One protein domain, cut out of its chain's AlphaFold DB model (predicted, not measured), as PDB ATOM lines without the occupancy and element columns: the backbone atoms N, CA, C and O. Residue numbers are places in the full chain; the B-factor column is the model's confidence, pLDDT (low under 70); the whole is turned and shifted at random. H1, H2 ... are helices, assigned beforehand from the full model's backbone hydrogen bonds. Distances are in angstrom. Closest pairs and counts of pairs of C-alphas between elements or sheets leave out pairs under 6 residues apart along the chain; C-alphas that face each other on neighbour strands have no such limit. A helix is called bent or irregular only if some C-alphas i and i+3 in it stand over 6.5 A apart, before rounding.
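AT A GLANCE: This is residues 2 to 33 and 65 to 131 of the 140 residues of the protein "Hypothetical protein" of Grammatophora oceanica (UniProt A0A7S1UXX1). The two longest helices, H2 and H6, pack on each other at nearly a right angle, the closest C-alphas being those of Cys 16 in H2 and Pro 119 in H6; H2 lies nearest the middle of the whole, while the short H4 sits apart from both. The short H5 packs on H2 beside residues 18 to 22, H3 lies near its last turn and H1 near both long helices, while the loop of residues 93 to 110 runs out to Asn 101 at one extreme of the long axis. The printed part has 99 residues with six named helices, H1 to H6 in order along the chain, and no named strand; the class is all helix, though under half of the residues, 49 of 99, are in named elements. It is compact, with a radius of gyration of the C-alphas of 14.3 A, yet only just elongated, with spans of 49 by 32 by 19 A.

IN THESE COORDINATES: H1 is residues 2 to 5, and C-alpha 2 is at (-9.873, 36.338, 86.818). H2 is residues 13 to 26, 20.3 A from first to last C-alpha, beginning with C-alpha 13 at (4.947, 28.796, 93.841). After the cut come three helices of four residues each: H3, residues 65 to 68; H4, residues 72 to 75; and H5, residues 89 to 92. H6, residues 111 to 129, is 26.0 A long and ends with C-alpha 129 at (-10.993, 25.620, 89.215). H6 has a kink of 27 degrees near residue 118 and is irregular, but only just: C-alphas 116 and 119 are 6.6 A apart.

HOW THE PARTS SIT: H2 and H6 touch, about perpendicular at 73 degrees; their closest C-alphas are those of Cys 16 and Pro 119, 5.0 A apart, and H6 touches H2 with residues 115 to 123 alone. H2 touches H5 with residues 18 to 22 alone, the closest C-alphas being those of Met 21 and Ala 90, 7.1 A apart. H3 is close to H2 but not clearly touching, with the closest C-alphas, of Arg 25 and Gln 66, 7.5 A apart. H1 is close but not clearly touching both H2 and H6: C-alpha 5 is 7.6 A from C-alpha 19 and 7.6 A from C-alpha 126, the closest pairs. H4 is apart from H2, H5 and H6. Every O i to N i+4 pair in H2 is within hydrogen-bond range, against 13 of 15 in H6; H1, H3, H4 and H5 are too short for such a pair.

THE WHOLE: The two C-alphas farthest apart, of Asn 101 and Gln 131, are 49.3 A apart. Residues 34 to 64 are not printed, and C-alphas 33 and 65 stand 7.2 A apart across the cut. The links H4 to H5 and H5 to H6 are long. The mean pLDDT of the printed part is 88.3; residue 2 and residues 98 to 106 are under 70.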
ATOM      1  N   ARG A   2      -9.565  37.703  87.292       67.69
ATOM      2  CA  ARG A   2      -9.873  36.338  86.818       67.69
ATOM      3  C   ARG A   2      -8.991  35.892  85.640       67.69
ATOM      4  O   ARG A   2      -8.350  34.857  85.733       67.69
ATOM      5  N   GLU A   3      -8.880  36.728  84.612       83.88
ATOM      6  CA  GLU A   3      -8.045  36.455  83.432       83.88
ATOM      7  C   GLU A   3      -6.539  36.427  83.716       83.88
ATOM      8  O   GLU A   3      -5.798  35.787  82.981       83.88
ATOM      9  N   HIS A   4      -6.064  37.121  84.754       90.00
ATOM     10  CA  HIS A   4      -4.645  37.096  85.122       90.00
ATOM     11  C   HIS A   4      -4.309  35.824  85.899       90.00
ATOM     12  O   HIS A   4      -3.275  35.219  85.649       90.00
ATOM     13  N   TRP A   5      -5.200  35.374  86.789       89.62
ATOM     14  CA  TRP A   5      -5.015  34.126  87.533       89.62
ATOM     15  C   TRP A   5      -5.026  32.896  86.621       89.62
ATOM     16  O   TRP A   5      -4.290  31.942  86.846       89.62
ATOM     17  N   ASP A   6      -5.823  32.905  85.554       89.50
ATOM     18  CA  ASP A   6      -5.834  31.792  84.599       89.50
ATOM     19  C   ASP A   6      -4.525  31.716  83.770       89.50
ATOM     20  O   ASP A   6      -4.253  30.677  83.178       89.50
ATOM     21  N   LYS A   7      -3.686  32.767  83.777       90.88
ATOM     22  CA  LYS A   7      -2.427  32.864  83.007       90.88
ATOM     23  C   LYS A   7      -1.153  32.535  83.794       90.88
ATOM     24  O   LYS A   7      -0.095  32.474  83.177       90.88
ATOM     25  N   ILE A   8      -1.222  32.368  85.117       94.88
ATOM     26  CA  ILE A   8      -0.038  32.019  85.923       94.88
ATOM     27  C   ILE A   8       0.200  30.507  85.938       94.88
ATOM     28  O   ILE A   8      -0.765  29.725  85.891       94.88
ATOM     29  N   ASP A   9       1.464  30.109  86.055       96.00
ATOM     30  CA  ASP A   9       1.859  28.744  86.372       96.00
ATOM     31  C   ASP A   9       1.502  28.433  87.838       96.00
ATOM     32  O   ASP A   9       1.925  29.117  88.770       96.00
ATOM     33  N   LEU A  10       0.654  27.420  88.045       95.62
ATOM     34  CA  LEU A  10       0.219  26.993  89.382       95.62
ATOM     35  C   LEU A  10       1.177  25.972  90.011       95.62
ATOM     36  O   LEU A  10       1.021  25.616  91.184       95.62
ATOM     37  N   ASP A  11       2.150  25.475  89.255       96.19
ATOM     38  CA  ASP A  11       3.218  24.633  89.779       96.19
ATOM     39  C   ASP A  11       4.427  25.475  90.222       96.19
ATOM     40  O   ASP A  11       5.120  25.079  91.162       96.19
ATOM     41  N   ASP A  12       4.576  26.697  89.696       96.75
ATOM     42  CA  ASP A  12       5.510  27.707  90.205       96.75
ATOM     43  C   ASP A  12       4.921  28.497  91.393       96.75
ATOM     44  O   ASP A  12       4.148  29.459  91.278       96.75
ATOM     45  N   ARG A  13       5.342  28.114  92.602       95.62
ATOM     46  CA  ARG A  13       4.947  28.796  93.841       95.62
ATOM     47  C   ARG A  13       5.461  30.240  93.918       95.62
ATOM     48  O   ARG A  13       4.808  31.072  94.553       95.62
ATOM     49  N   ALA A  14       6.604  30.552  93.306       95.06
ATOM     50  CA  ALA A  14       7.140  31.908  93.279       95.06
ATOM     51  C   ALA A  14       6.295  32.809  92.368       95.06
ATOM     52  O   ALA A  14       5.977  33.932  92.767       95.06
ATOM     53  N   GLU A  15       5.838  32.306  91.218       96.69
ATOM     54  CA  GLU A  15       4.906  33.042  90.353       96.69
ATOM     55  C   GLU A  15       3.562  33.297  91.060       96.69
ATOM     56  O   GLU A  15       3.016  34.402  90.998       96.69
ATOM     57  N   CYS A  16       3.061  32.330  91.834       96.88
ATOM     58  CA  CYS A  16       1.863  32.511  92.662       96.88
ATOM     59  C   CYS A  16       2.047  33.581  93.756       96.88
ATOM     60  O   CYS A  16       1.135  34.372  94.023       96.88
ATOM     61  N   LEU A  17       3.229  33.642  94.379       96.44
ATOM     62  CA  LEU A  17       3.577  34.686  95.348       96.44
ATOM     63  C   LEU A  17       3.640  36.070  94.688       96.44
ATOM     64  O   LEU A  17       3.076  37.029  95.215       96.44
ATOM     65  N   GLN A  18       4.272  36.168  93.523       96.75
ATOM     66  CA  GLN A  18       4.339  37.393  92.729       96.75
ATOM     67  C   GLN A  18       2.949  37.872  92.290       96.75
ATOM     68  O   GLN A  18       2.632  39.057  92.407       96.75
ATOM     69  N   TYR A  19       2.078  36.956  91.861       96.56
ATOM     70  CA  TYR A  19       0.684  37.257  91.540       96.56
ATOM     71  C   TYR A  19      -0.057  37.862  92.740       96.56
ATOM     72  O   TYR A  19      -0.749  38.876  92.600       96.56
ATOM     73  N   MET A  20       0.114  37.278  93.932       95.56
ATOM     74  CA  MET A  20      -0.462  37.819  95.165       95.56
ATOM     75  C   MET A  20       0.082  39.212  95.484       95.56
ATOM     76  O   MET A  20      -0.703  40.104  95.808       95.56
ATOM     77  N   MET A  21       1.396  39.418  95.365       95.81
ATOM     78  CA  MET A  21       2.018  40.720  95.605       95.81
ATOM     79  C   MET A  21       1.477  41.779  94.647       95.81
ATOM     80  O   MET A  21       1.114  42.863  95.088       95.81
ATOM     81  N   GLU A  22       1.320  41.474  93.359       96.50
ATOM     82  CA  GLU A  22       0.781  42.447  92.404       96.50
ATOM     83  C   GLU A  22      -0.704  42.749  92.651       96.50
ATOM     84  O   GLU A  22      -1.135  43.904  92.574       96.50
ATOM     85  N   CYS A  23      -1.488  41.739  93.050       94.88
ATOM     86  CA  CYS A  23      -2.854  41.961  93.525       94.88
ATOM     87  C   CYS A  23      -2.867  42.894  94.740       94.88
ATOM     88  O   CYS A  23      -3.633  43.857  94.774       94.88
ATOM     89  N   GLY A  24      -2.002  42.627  95.720       93.44
ATOM     90  CA  GLY A  24      -1.850  43.446  96.914       93.44
ATOM     91  C   GLY A  24      -1.423  44.868  96.576       93.44
ATOM     92  O   GLY A  24      -1.958  45.799  97.157       93.44
ATOM     93  N   ARG A  25      -0.529  45.061  95.604       94.69
ATOM     94  CA  ARG A  25      -0.019  46.373  95.204       94.69
ATOM     95  C   ARG A  25      -1.140  47.259  94.663       94.69
ATOM     96  O   ARG A  25      -1.323  48.377  95.133       94.69
ATOM     97  N   LEU A  26      -1.921  46.727  93.724       94.56
ATOM     98  CA  LEU A  26      -3.027  47.447  93.087       94.56
ATOM     99  C   LEU A  26      -4.273  47.550  93.978       94.56
ATOM    100  O   LEU A  26      -5.091  48.458  93.815       94.56
ATOM    101  N   ARG A  27      -4.473  46.591  94.888       91.88
ATOM    102  CA  ARG A  27      -5.689  46.451  95.701       91.88
ATOM    103  C   ARG A  27      -5.351  46.073  97.142       91.88
ATOM    104  O   ARG A  27      -5.776  45.034  97.642       91.88
ATOM    105  N   GLN A  28      -4.629  46.953  97.830       88.44
ATOM    106  CA  GLN A  28      -4.298  46.751  99.239       88.44
ATOM    107  C   GLN A  28      -5.568  46.626 100.099       88.44
ATOM    108  O   GLN A  28      -6.444  47.496 100.012       88.44
ATOM    109  N   PRO A  29      -5.664  45.598 100.965       85.50
ATOM    110  CA  PRO A  29      -6.739  45.507 101.952       85.50
ATOM    111  C   PRO A  29      -6.686  46.659 102.965       85.50
ATOM    112  O   PRO A  29      -7.714  47.239 103.302       85.50
ATOM    113  N   VAL A  30      -5.478  47.036 103.397       86.00
ATOM    114  CA  VAL A  30      -5.226  48.189 104.270       86.00
ATOM    115  C   VAL A  30      -4.558  49.278 103.443       86.00
ATOM    116  O   VAL A  30      -3.417  49.136 103.026       86.00
ATOM    117  N   ARG A  31      -5.288  50.363 103.179       86.31
ATOM    118  CA  ARG A  31      -4.864  51.419 102.238       86.31
ATOM    119  C   ARG A  31      -4.186  52.609 102.897       86.31
ATOM    120  O   ARG A  31      -3.536  53.401 102.216       86.31
ATOM    121  N   LYS A  32      -4.431  52.791 104.193       85.69
ATOM    122  CA  LYS A  32      -4.004  53.956 104.964       85.69
ATOM    123  C   LYS A  32      -3.643  53.509 106.373       85.69
ATOM    124  O   LYS A  32      -4.371  52.707 106.956       85.69
ATOM    125  N   THR A  33      -2.568  54.054 106.920       81.75
ATOM    126  CA  THR A  33      -2.145  53.811 108.301       81.75
ATOM    127  C   THR A  33      -2.055  55.144 109.034       81.75
ATOM    128  O   THR A  33      -1.305  56.016 108.587       81.75
ATOM    129  N   ASN A  65      -0.606  54.534 102.172       84.19
ATOM    130  CA  ASN A  65       0.297  53.548 101.550       84.19
ATOM    131  C   ASN A  65      -0.136  53.107 100.142       84.19
ATOM    132  O   ASN A  65       0.713  52.776  99.315       84.19
ATOM    133  N   GLN A  66      -1.442  53.142  99.847       88.81
ATOM    134  CA  GLN A  66      -1.951  52.819  98.514       88.81
ATOM    135  C   GLN A  66      -1.338  53.704  97.415       88.81
ATOM    136  O   GLN A  66      -1.122  53.212  96.315       88.81
ATOM    137  N   PHE A  67      -1.041  54.981  97.697       90.88
ATOM    138  CA  PHE A  67      -0.497  55.900  96.694       90.88
ATOM    139  C   PHE A  67       0.970  55.601  96.406       90.88
ATOM    140  O   PHE A  67       1.344  55.523  95.244       90.88
ATOM    141  N   ALA A  68       1.757  55.274  97.433       88.88
ATOM    142  CA  ALA A  68       3.137  54.815  97.254       88.88
ATOM    143  C   ALA A  68       3.233  53.537  96.398       88.88
ATOM    144  O   ALA A  68       4.265  53.237  95.801       88.88
ATOM    145  N   MET A  69       2.154  52.755  96.337       92.06
ATOM    146  CA  MET A  69       2.120  51.487  95.614       92.06
ATOM    147  C   MET A  69       1.672  51.611  94.164       92.06
ATOM    148  O   MET A  69       1.783  50.637  93.424       92.06
ATOM    149  N   VAL A  70       1.236  52.798  93.747       93.62
ATOM    150  CA  VAL A  70       0.905  53.141  92.356       93.62
ATOM    151  C   VAL A  70       1.613  54.418  91.886       93.62
ATOM    152  O   VAL A  70       1.244  54.982  90.867       93.62
ATOM    153  N   ASP A  71       2.630  54.869  92.622       93.00
ATOM    154  CA  ASP A  71       3.457  56.021  92.267       93.00
ATOM    155  C   ASP A  71       4.275  55.725  90.998       93.00
ATOM    156  O   ASP A  71       5.115  54.822  90.987       93.00
ATOM    157  N   GLU A  72       4.039  56.474  89.922       95.44
ATOM    158  CA  GLU A  72       4.734  56.308  88.639       95.44
ATOM    159  C   GLU A  72       6.240  56.598  88.728       95.44
ATOM    160  O   GLU A  72       7.021  55.981  88.003       95.44
ATOM    161  N   GLY A  73       6.678  57.454  89.654       93.81
ATOM    162  CA  GLY A  73       8.095  57.698  89.923       93.81
ATOM    163  C   GLY A  73       8.809  56.481  90.518       93.81
ATOM    164  O   GLY A  73      10.018  56.323  90.348       93.81
ATOM    165  N   VAL A  74       8.070  55.577  91.171       91.75
ATOM    166  CA  VAL A  74       8.606  54.341  91.773       91.75
ATOM    167  C   VAL A  74       8.370  53.115  90.886       91.75
ATOM    168  O   VAL A  74       9.240  52.237  90.783       91.75
ATOM    169  N   TRP A  75       7.182  53.036  90.282       94.62
ATOM    170  CA  TRP A  75       6.665  51.868  89.565       94.62
ATOM    171  C   TRP A  75       6.734  52.006  88.040       94.62
ATOM    172  O   TRP A  75       6.569  51.001  87.348       94.62
ATOM    173  N   GLY A  76       7.038  53.194  87.513       94.94
ATOM    174  CA  GLY A  76       7.096  53.491  86.082       94.94
ATOM    175  C   GLY A  76       5.722  53.792  85.462       94.94
ATOM    176  O   GLY A  76       4.708  53.761  86.158       94.94
ATOM    177  N   PRO A  77       5.657  54.023  84.137       96.56
ATOM    178  CA  PRO A  77       4.436  54.467  83.446       96.56
ATOM    179  C   PRO A  77       3.298  53.437  83.468       96.56
ATOM    180  O   PRO A  77       2.139  53.774  83.274       96.56
ATOM    181  N   THR A  78       3.608  52.166  83.729       96.38
ATOM    182  CA  THR A  78       2.610  51.096  83.843       96.38
ATOM    183  C   THR A  78       2.144  50.891  85.285       96.38
ATOM    184  O   THR A  78       1.677  49.806  85.626       96.38
ATOM    185  N   ALA A  79       2.303  51.875  86.183       96.19
ATOM    186  CA  ALA A  79       2.017  51.726  87.614       96.19
ATOM    187  C   ALA A  79       0.586  51.243  87.906       96.19
ATOM    188  O   ALA A  79       0.368  50.487  88.851       96.19
ATOM    189  N   PHE A  80      -0.389  51.609  87.081       96.12
ATOM    190  CA  PHE A  80      -1.788  51.200  87.253       96.12
ATOM    191  C   PHE A  80      -2.133  49.857  86.593       96.12
ATOM    192  O   PHE A  80      -3.236  49.342  86.776       96.12
ATOM    193  N   GLU A  81      -1.193  49.265  85.861       95.94
ATOM    194  CA  GLU A  81      -1.380  48.003  85.157       95.94
ATOM    195  C   GLU A  81      -0.961  46.811  86.012       95.94
ATOM    196  O   GLU A  81      -0.018  46.883  86.807       95.94
ATOM    197  N   PHE A  82      -1.651  45.689  85.809       96.19
ATOM    198  CA  PHE A  82      -1.302  44.419  86.430       96.19
ATOM    199  C   PHE A  82      -0.099  43.792  85.720       96.19
ATOM    200  O   PHE A  82      -0.200  43.382  84.564       96.19
ATOM    201  N   ASN A  83       1.014  43.652  86.435       96.00
ATOM    202  CA  ASN A  83       2.183  42.907  85.984       96.00
ATOM    203  C   ASN A  83       2.851  42.189  87.166       96.00
ATOM    204  O   ASN A  83       3.666  42.771  87.880       96.00
ATOM    205  N   HIS A  84       2.540  40.906  87.368       95.50
ATOM    206  CA  HIS A  84       3.150  40.125  88.449       95.50
ATOM    207  C   HIS A  84       4.635  39.823  88.220       95.50
ATOM    208  O   HIS A  84       5.351  39.562  89.177       95.50
ATOM    209  N   LYS A  85       5.134  39.956  86.987       95.50
ATOM    210  CA  LYS A  85       6.559  39.815  86.646       95.50
ATOM    211  C   LYS A  85       7.308  41.151  86.675       95.50
ATOM    212  O   LYS A  85       8.399  41.264  86.118       95.50
ATOM    213  N   ARG A  86       6.727  42.190  87.285       94.69
ATOM    214  CA  ARG A  86       7.342  43.518  87.335       94.69
ATOM    215  C   ARG A  86       8.689  43.479  88.081       94.69
ATOM    216  O   ARG A  86       8.745  42.968  89.203       94.69
ATOM    217  N   PRO A  87       9.753  44.092  87.525       93.44
ATOM    218  CA  PRO A  87      11.029  44.232  88.218       93.44
ATOM    219  C   PRO A  87      10.892  44.937  89.575       93.44
ATOM    220  O   PRO A  87      10.222  45.965  89.691       93.44
ATOM    221  N   GLY A  88      11.535  44.383  90.605       90.38
ATOM    222  CA  GLY A  88      11.537  44.938  91.961       90.38
ATOM    223  C   GLY A  88      10.214  44.806  92.722       90.38
ATOM    224  O   GLY A  88      10.075  45.416  93.782       90.38
ATOM    225  N   LEU A  89       9.242  44.022  92.224       94.12
ATOM    226  CA  LEU A  89       7.946  43.839  92.888       94.12
ATOM    227  C   LEU A  89       8.116  43.386  94.341       94.12
ATOM    228  O   LEU A  89       7.604  44.048  95.232       94.12
ATOM    229  N   ALA A  90       8.870  42.312  94.593       90.50
ATOM    230  CA  ALA A  90       9.063  41.779  95.944       90.50
ATOM    231  C   ALA A  90       9.833  42.737  96.875       90.50
ATOM    232  O   ALA A  90       9.531  42.814  98.065       90.50
ATOM    233  N   GLU A  91      10.800  43.473  96.330       89.38
ATOM    234  CA  GLU A  91      11.683  44.386  97.071       89.38
ATOM    235  C   GLU A  91      10.946  45.657  97.507       89.38
ATOM    236  O   GLU A  91      11.093  46.111  98.640       89.38
ATOM    237  N   LYS A  92      10.120  46.214  96.616       90.06
ATOM    238  CA  LYS A  92       9.397  47.478  96.820       90.06
ATOM    239  C   LYS A  92       7.988  47.281  97.393       90.06
ATOM    240  O   LYS A  92       7.250  48.249  97.575       90.06
ATOM    241  N   PHE A  93       7.569  46.042  97.654       89.81
ATOM    242  CA  PHE A  93       6.224  45.741  98.139       89.81
ATOM    243  C   PHE A  93       6.023  46.158  99.602       89.81
ATOM    244  O   PHE A  93       6.592  45.569 100.521       89.81
ATOM    245  N   MET A  94       5.141  47.135  99.824       86.62
ATOM    246  CA  MET A  94       4.904  47.741 101.141       86.62
ATOM    247  C   MET A  94       3.494  47.505 101.701       86.62
ATOM    248  O   MET A  94       3.128  48.118 102.698       86.62
ATOM    249  N   ALA A  95       2.685  46.607 101.122       86.38
ATOM    250  CA  ALA A  95       1.292  46.421 101.566       86.38
ATOM    251  C   ALA A  95       1.137  45.885 103.003       86.38
ATOM    252  O   ALA A  95       0.045  45.934 103.562       86.38
ATOM    253  N   PHE A  96       2.215  45.370 103.601       85.25
ATOM    254  CA  PHE A  96       2.243  44.924 104.997       85.25
ATOM    255  C   PHE A  96       2.956  45.903 105.930       85.25
ATOM    256  O   PHE A  96       3.077  45.601 107.117       85.25
ATOM    257  N   ASN A  97       3.447  47.031 105.421       78.88
ATOM    258  CA  ASN A  97       4.228  47.982 106.197       78.88
ATOM    259  C   ASN A  97       3.306  49.032 106.840       78.88
ATOM    260  O   ASN A  97       2.310  49.458 106.255       78.88
ATOM    261  N   SER A  98       3.669  49.456 108.049       68.69
ATOM    262  CA  SER A  98       3.126  50.634 108.731       68.69
ATOM    263  C   SER A  98       4.248  51.657 108.953       68.69
ATOM    264  O   SER A  98       5.417  51.331 108.754       68.69
ATOM    265  N   VAL A  99       3.901  52.883 109.353       57.47
ATOM    266  CA  VAL A  99       4.823  54.030 109.469       57.47
ATOM    267  C   VAL A  99       4.769  54.702 110.853       57.47
ATOM    268  O   VAL A  99       3.690  55.026 111.349       57.47
ATOM    269  N   GLY A 100       5.937  54.940 111.468       49.47
ATOM    270  CA  GLY A 100       6.158  55.755 112.682       49.47
ATOM    271  C   GLY A 100       7.356  55.304 113.542       49.47
ATOM    272  O   GLY A 100       7.850  54.206 113.327       49.47
ATOM    273  N   ASN A 101       7.860  56.075 114.524       47.12
ATOM    274  CA  ASN A 101       9.044  55.637 115.308       47.12
ATOM    275  C   ASN A 101       8.688  54.586 116.377       47.12
ATOM    276  O   ASN A 101       9.564  53.858 116.837       47.12
ATOM    277  N   ARG A 102       7.395  54.331 116.633       46.22
ATOM    278  CA  ARG A 102       6.926  53.048 117.215       46.22
ATOM    279  C   ARG A 102       6.917  51.879 116.221       46.22
ATOM    280  O   ARG A 102       6.365  50.820 116.527       46.22
ATOM    281  N   THR A 103       7.501  52.044 115.034       46.19
ATOM    282  CA  THR A 103       7.669  50.992 114.026       46.19
ATOM    283  C   THR A 103       9.137  50.785 113.682       46.19
ATOM    284  O   THR A 103       9.556  50.825 112.532       46.19
ATOM    285  N   ASN A 104       9.871  50.383 114.708       47.03
ATOM    286  CA  ASN A 104      10.854  49.310 114.636       47.03
ATOM    287  C   ASN A 104      10.163  47.986 114.187       47.03
ATOM    288  O   ASN A 104      10.058  47.041 114.959       47.03
ATOM    289  N   GLY A 105       9.549  47.925 112.995       54.88
ATOM    290  CA  GLY A 105       8.909  46.691 112.511       54.88
ATOM    291  C   GLY A 105       7.450  46.432 112.921       54.88
ATOM    292  O   GLY A 105       7.084  45.278 113.132       54.88
ATOM    293  N   ARG A 106       6.551  47.436 112.910       65.56
ATOM    294  CA  ARG A 106       5.100  47.143 112.765       65.56
ATOM    295  C   ARG A 106       4.775  46.792 111.317       65.56
ATOM    296  O   ARG A 106       4.050  47.486 110.611       65.56
ATOM    297  N   ILE A 107       5.372  45.697 110.887       74.81
ATOM    298  CA  ILE A 107       4.905  44.901 109.772       74.81
ATOM    299  C   ILE A 107       3.670  44.158 110.280       74.81
ATOM    300  O   ILE A 107       3.613  43.797 111.458       74.81
ATOM    301  N   CYS A 108       2.674  43.936 109.424       83.06
ATOM    302  CA  CYS A 108       1.569  43.043 109.757       83.06
ATOM    303  C   CYS A 108       2.136  41.752 110.383       83.06
ATOM    304  O   CYS A 108       2.911  41.064 109.712       83.06
ATOM    305  N   PRO A 109       1.771  41.394 111.629       84.00
ATOM    306  CA  PRO A 109       2.314  40.197 112.273       84.00
ATOM    307  C   PRO A 109       1.950  38.923 111.496       84.00
ATOM    308  O   PRO A 109       2.667  37.932 111.550       84.00
ATOM    309  N   GLY A 110       0.879  38.973 110.696       87.94
ATOM    310  CA  GLY A 110       0.479  37.910 109.779       87.94
ATOM    311  C   GLY A 110       1.205  37.901 108.428       87.94
ATOM    312  O   GLY A 110       0.848  37.083 107.587       87.94
ATOM    313  N   ARG A 111       2.193  38.772 108.166       88.94
ATOM    314  CA  ARG A 111       2.882  38.832 106.857       88.94
ATOM    315  C   ARG A 111       3.485  37.486 106.466       88.94
ATOM    316  O   ARG A 111       3.307  37.055 105.331       88.94
ATOM    317  N   SER A 112       4.202  36.840 107.385       89.75
ATOM    318  CA  SER A 112       4.844  35.545 107.133       89.75
ATOM    319  C   SER A 112       3.808  34.464 106.837       89.75
ATOM    320  O   SER A 112       3.940  33.757 105.844       89.75
ATOM    321  N   ILE A 113       2.735  34.412 107.632       92.94
ATOM    322  CA  ILE A 113       1.601  33.504 107.431       92.94
ATOM    323  C   ILE A 113       0.988  33.723 106.044       92.94
ATOM    324  O   ILE A 113       0.791  32.770 105.302       92.94
ATOM    325  N   VAL A 114       0.748  34.973 105.646       92.50
ATOM    326  CA  VAL A 114       0.183  35.303 104.330       92.50
ATOM    327  C   VAL A 114       1.121  34.899 103.190       92.50
ATOM    328  O   VAL A 114       0.674  34.290 102.220       92.50
ATOM    329  N   PHE A 115       2.420  35.187 103.302       92.69
ATOM    330  CA  PHE A 115       3.425  34.801 102.301       92.69
ATOM    331  C   PHE A 115       3.630  33.285 102.206       92.69
ATOM    332  O   PHE A 115       4.052  32.779 101.164       92.69
ATOM    333  N   GLN A 116       3.317  32.549 103.269       94.12
ATOM    334  CA  GLN A 116       3.339  31.094 103.261       94.12
ATOM    335  C   GLN A 116       2.036  30.516 102.695       94.12
ATOM    336  O   GLN A 116       2.081  29.746 101.747       94.12
ATOM    337  N   MET A 117       0.879  30.931 103.203       96.81
ATOM    338  CA  MET A 117      -0.398  30.280 102.908       96.81
ATOM    339  C   MET A 117      -1.048  30.724 101.598       96.81
ATOM    340  O   MET A 117      -1.630  29.901 100.898       96.81
ATOM    341  N   ILE A 118      -1.004  32.017 101.258       95.25
ATOM    342  CA  ILE A 118      -1.769  32.522 100.108       95.25
ATOM    343  C   ILE A 118      -1.266  31.972  98.768       95.25
ATOM    344  O   ILE A 118      -2.120  31.622  97.953       95.25
ATOM    345  N   PRO A 119       0.051  31.829  98.510       96.25
ATOM    346  CA  PRO A 119       0.512  31.164  97.294       96.25
ATOM    347  C   PRO A 119      -0.054  29.748  97.167       96.25
ATOM    348  O   PRO A 119      -0.533  29.388  96.101       96.25
ATOM    349  N   ASP A 120      -0.085  28.975  98.253       96.44
ATOM    350  CA  ASP A 120      -0.608  27.608  98.221       96.44
ATOM    351  C   ASP A 120      -2.132  27.588  98.030       96.44
ATOM    352  O   ASP A 120      -2.640  26.813  97.227       96.44
ATOM    353  N   LEU A 121      -2.865  28.529  98.632       96.00
ATOM    354  CA  LEU A 121      -4.297  28.697  98.370       96.00
ATOM    355  C   LEU A 121      -4.583  29.048  96.899       96.00
ATOM    356  O   LEU A 121      -5.498  28.490  96.294       96.00
ATOM    357  N   ILE A 122      -3.802  29.956  96.307       95.69
ATOM    358  CA  ILE A 122      -3.899  30.326  94.884       95.69
ATOM    359  C   ILE A 122      -3.668  29.100  93.996       95.69
ATOM    360  O   ILE A 122      -4.376  28.929  92.999       95.69
ATOM    361  N   ARG A 123      -2.712  28.242  94.359       95.56
ATOM    362  CA  ARG A 123      -2.402  27.006  93.633       95.56
ATOM    363  C   ARG A 123      -3.543  26.007  93.727       95.56
ATOM    364  O   ARG A 123      -4.083  25.624  92.694       95.56
ATOM    365  N   GLU A 124      -3.963  25.646  94.935       95.06
ATOM    366  CA  GLU A 124      -4.998  24.630  95.153       95.06
ATOM    367  C   GLU A 124      -6.350  25.058  94.575       95.06
ATOM    368  O   GLU A 124      -6.969  24.328  93.796       95.06
ATOM    369  N   CYS A 125      -6.793  26.287  94.860       93.62
ATOM    370  CA  CYS A 125      -8.031  26.804  94.282       93.62
ATOM    371  C   CYS A 125      -7.932  26.958  92.760       93.62
ATOM    372  O   CYS A 125      -8.916  26.717  92.059       93.62
ATOM    373  N   GLY A 126      -6.764  27.348  92.241       92.69
ATOM    374  CA  GLY A 126      -6.525  27.476  90.808       92.69
ATOM    375  C   GLY A 126      -6.597  26.128  90.093       92.69
ATOM    376  O   GLY A 126      -7.254  26.024  89.058       92.69
ATOM    377  N   LYS A 127      -5.985  25.085  90.664       92.50
ATOM    378  CA  LYS A 127      -5.985  23.722  90.120       92.50
ATOM    379  C   LYS A 127      -7.391  23.150  90.101       92.50
ATOM    380  O   LYS A 127      -7.853  22.748  89.039       92.50
ATOM    381  N   MET A 128      -8.098  23.216  91.231       91.25
ATOM    382  CA  MET A 128      -9.496  22.785  91.326       91.25
ATOM    383  C   MET A 128     -10.381  23.499  90.306       91.25
ATOM    384  O   MET A 128     -11.163  22.870  89.607       91.25
ATOM    385  N   ARG A 129     -10.227  24.817  90.171       88.25
ATOM    386  CA  ARG A 129     -10.993  25.620  89.215       88.25
ATOM    387  C   ARG A 129     -10.753  25.215  87.756       88.25
ATOM    388  O   ARG A 129     -11.669  25.348  86.949       88.25
ATOM    389  N   ARG A 130      -9.530  24.801  87.411       89.12
ATOM    390  CA  ARG A 130      -9.137  24.396  86.050       89.12
ATOM    391  C   ARG A 130      -9.513  22.941  85.731       89.12
ATOM    392  O   ARG A 130      -9.286  22.510  84.603       89.12
ATOM    393  N   GLN A 131     -10.084  22.191  86.678       89.12
ATOM    394  CA  GLN A 131     -10.555  20.832  86.414       89.12
ATOM    395  C   GLN A 131     -11.765  20.840  85.461       89.12
ATOM    396  O   GLN A 131     -12.638  21.705  85.588       89.12
TER     397      GLN A 131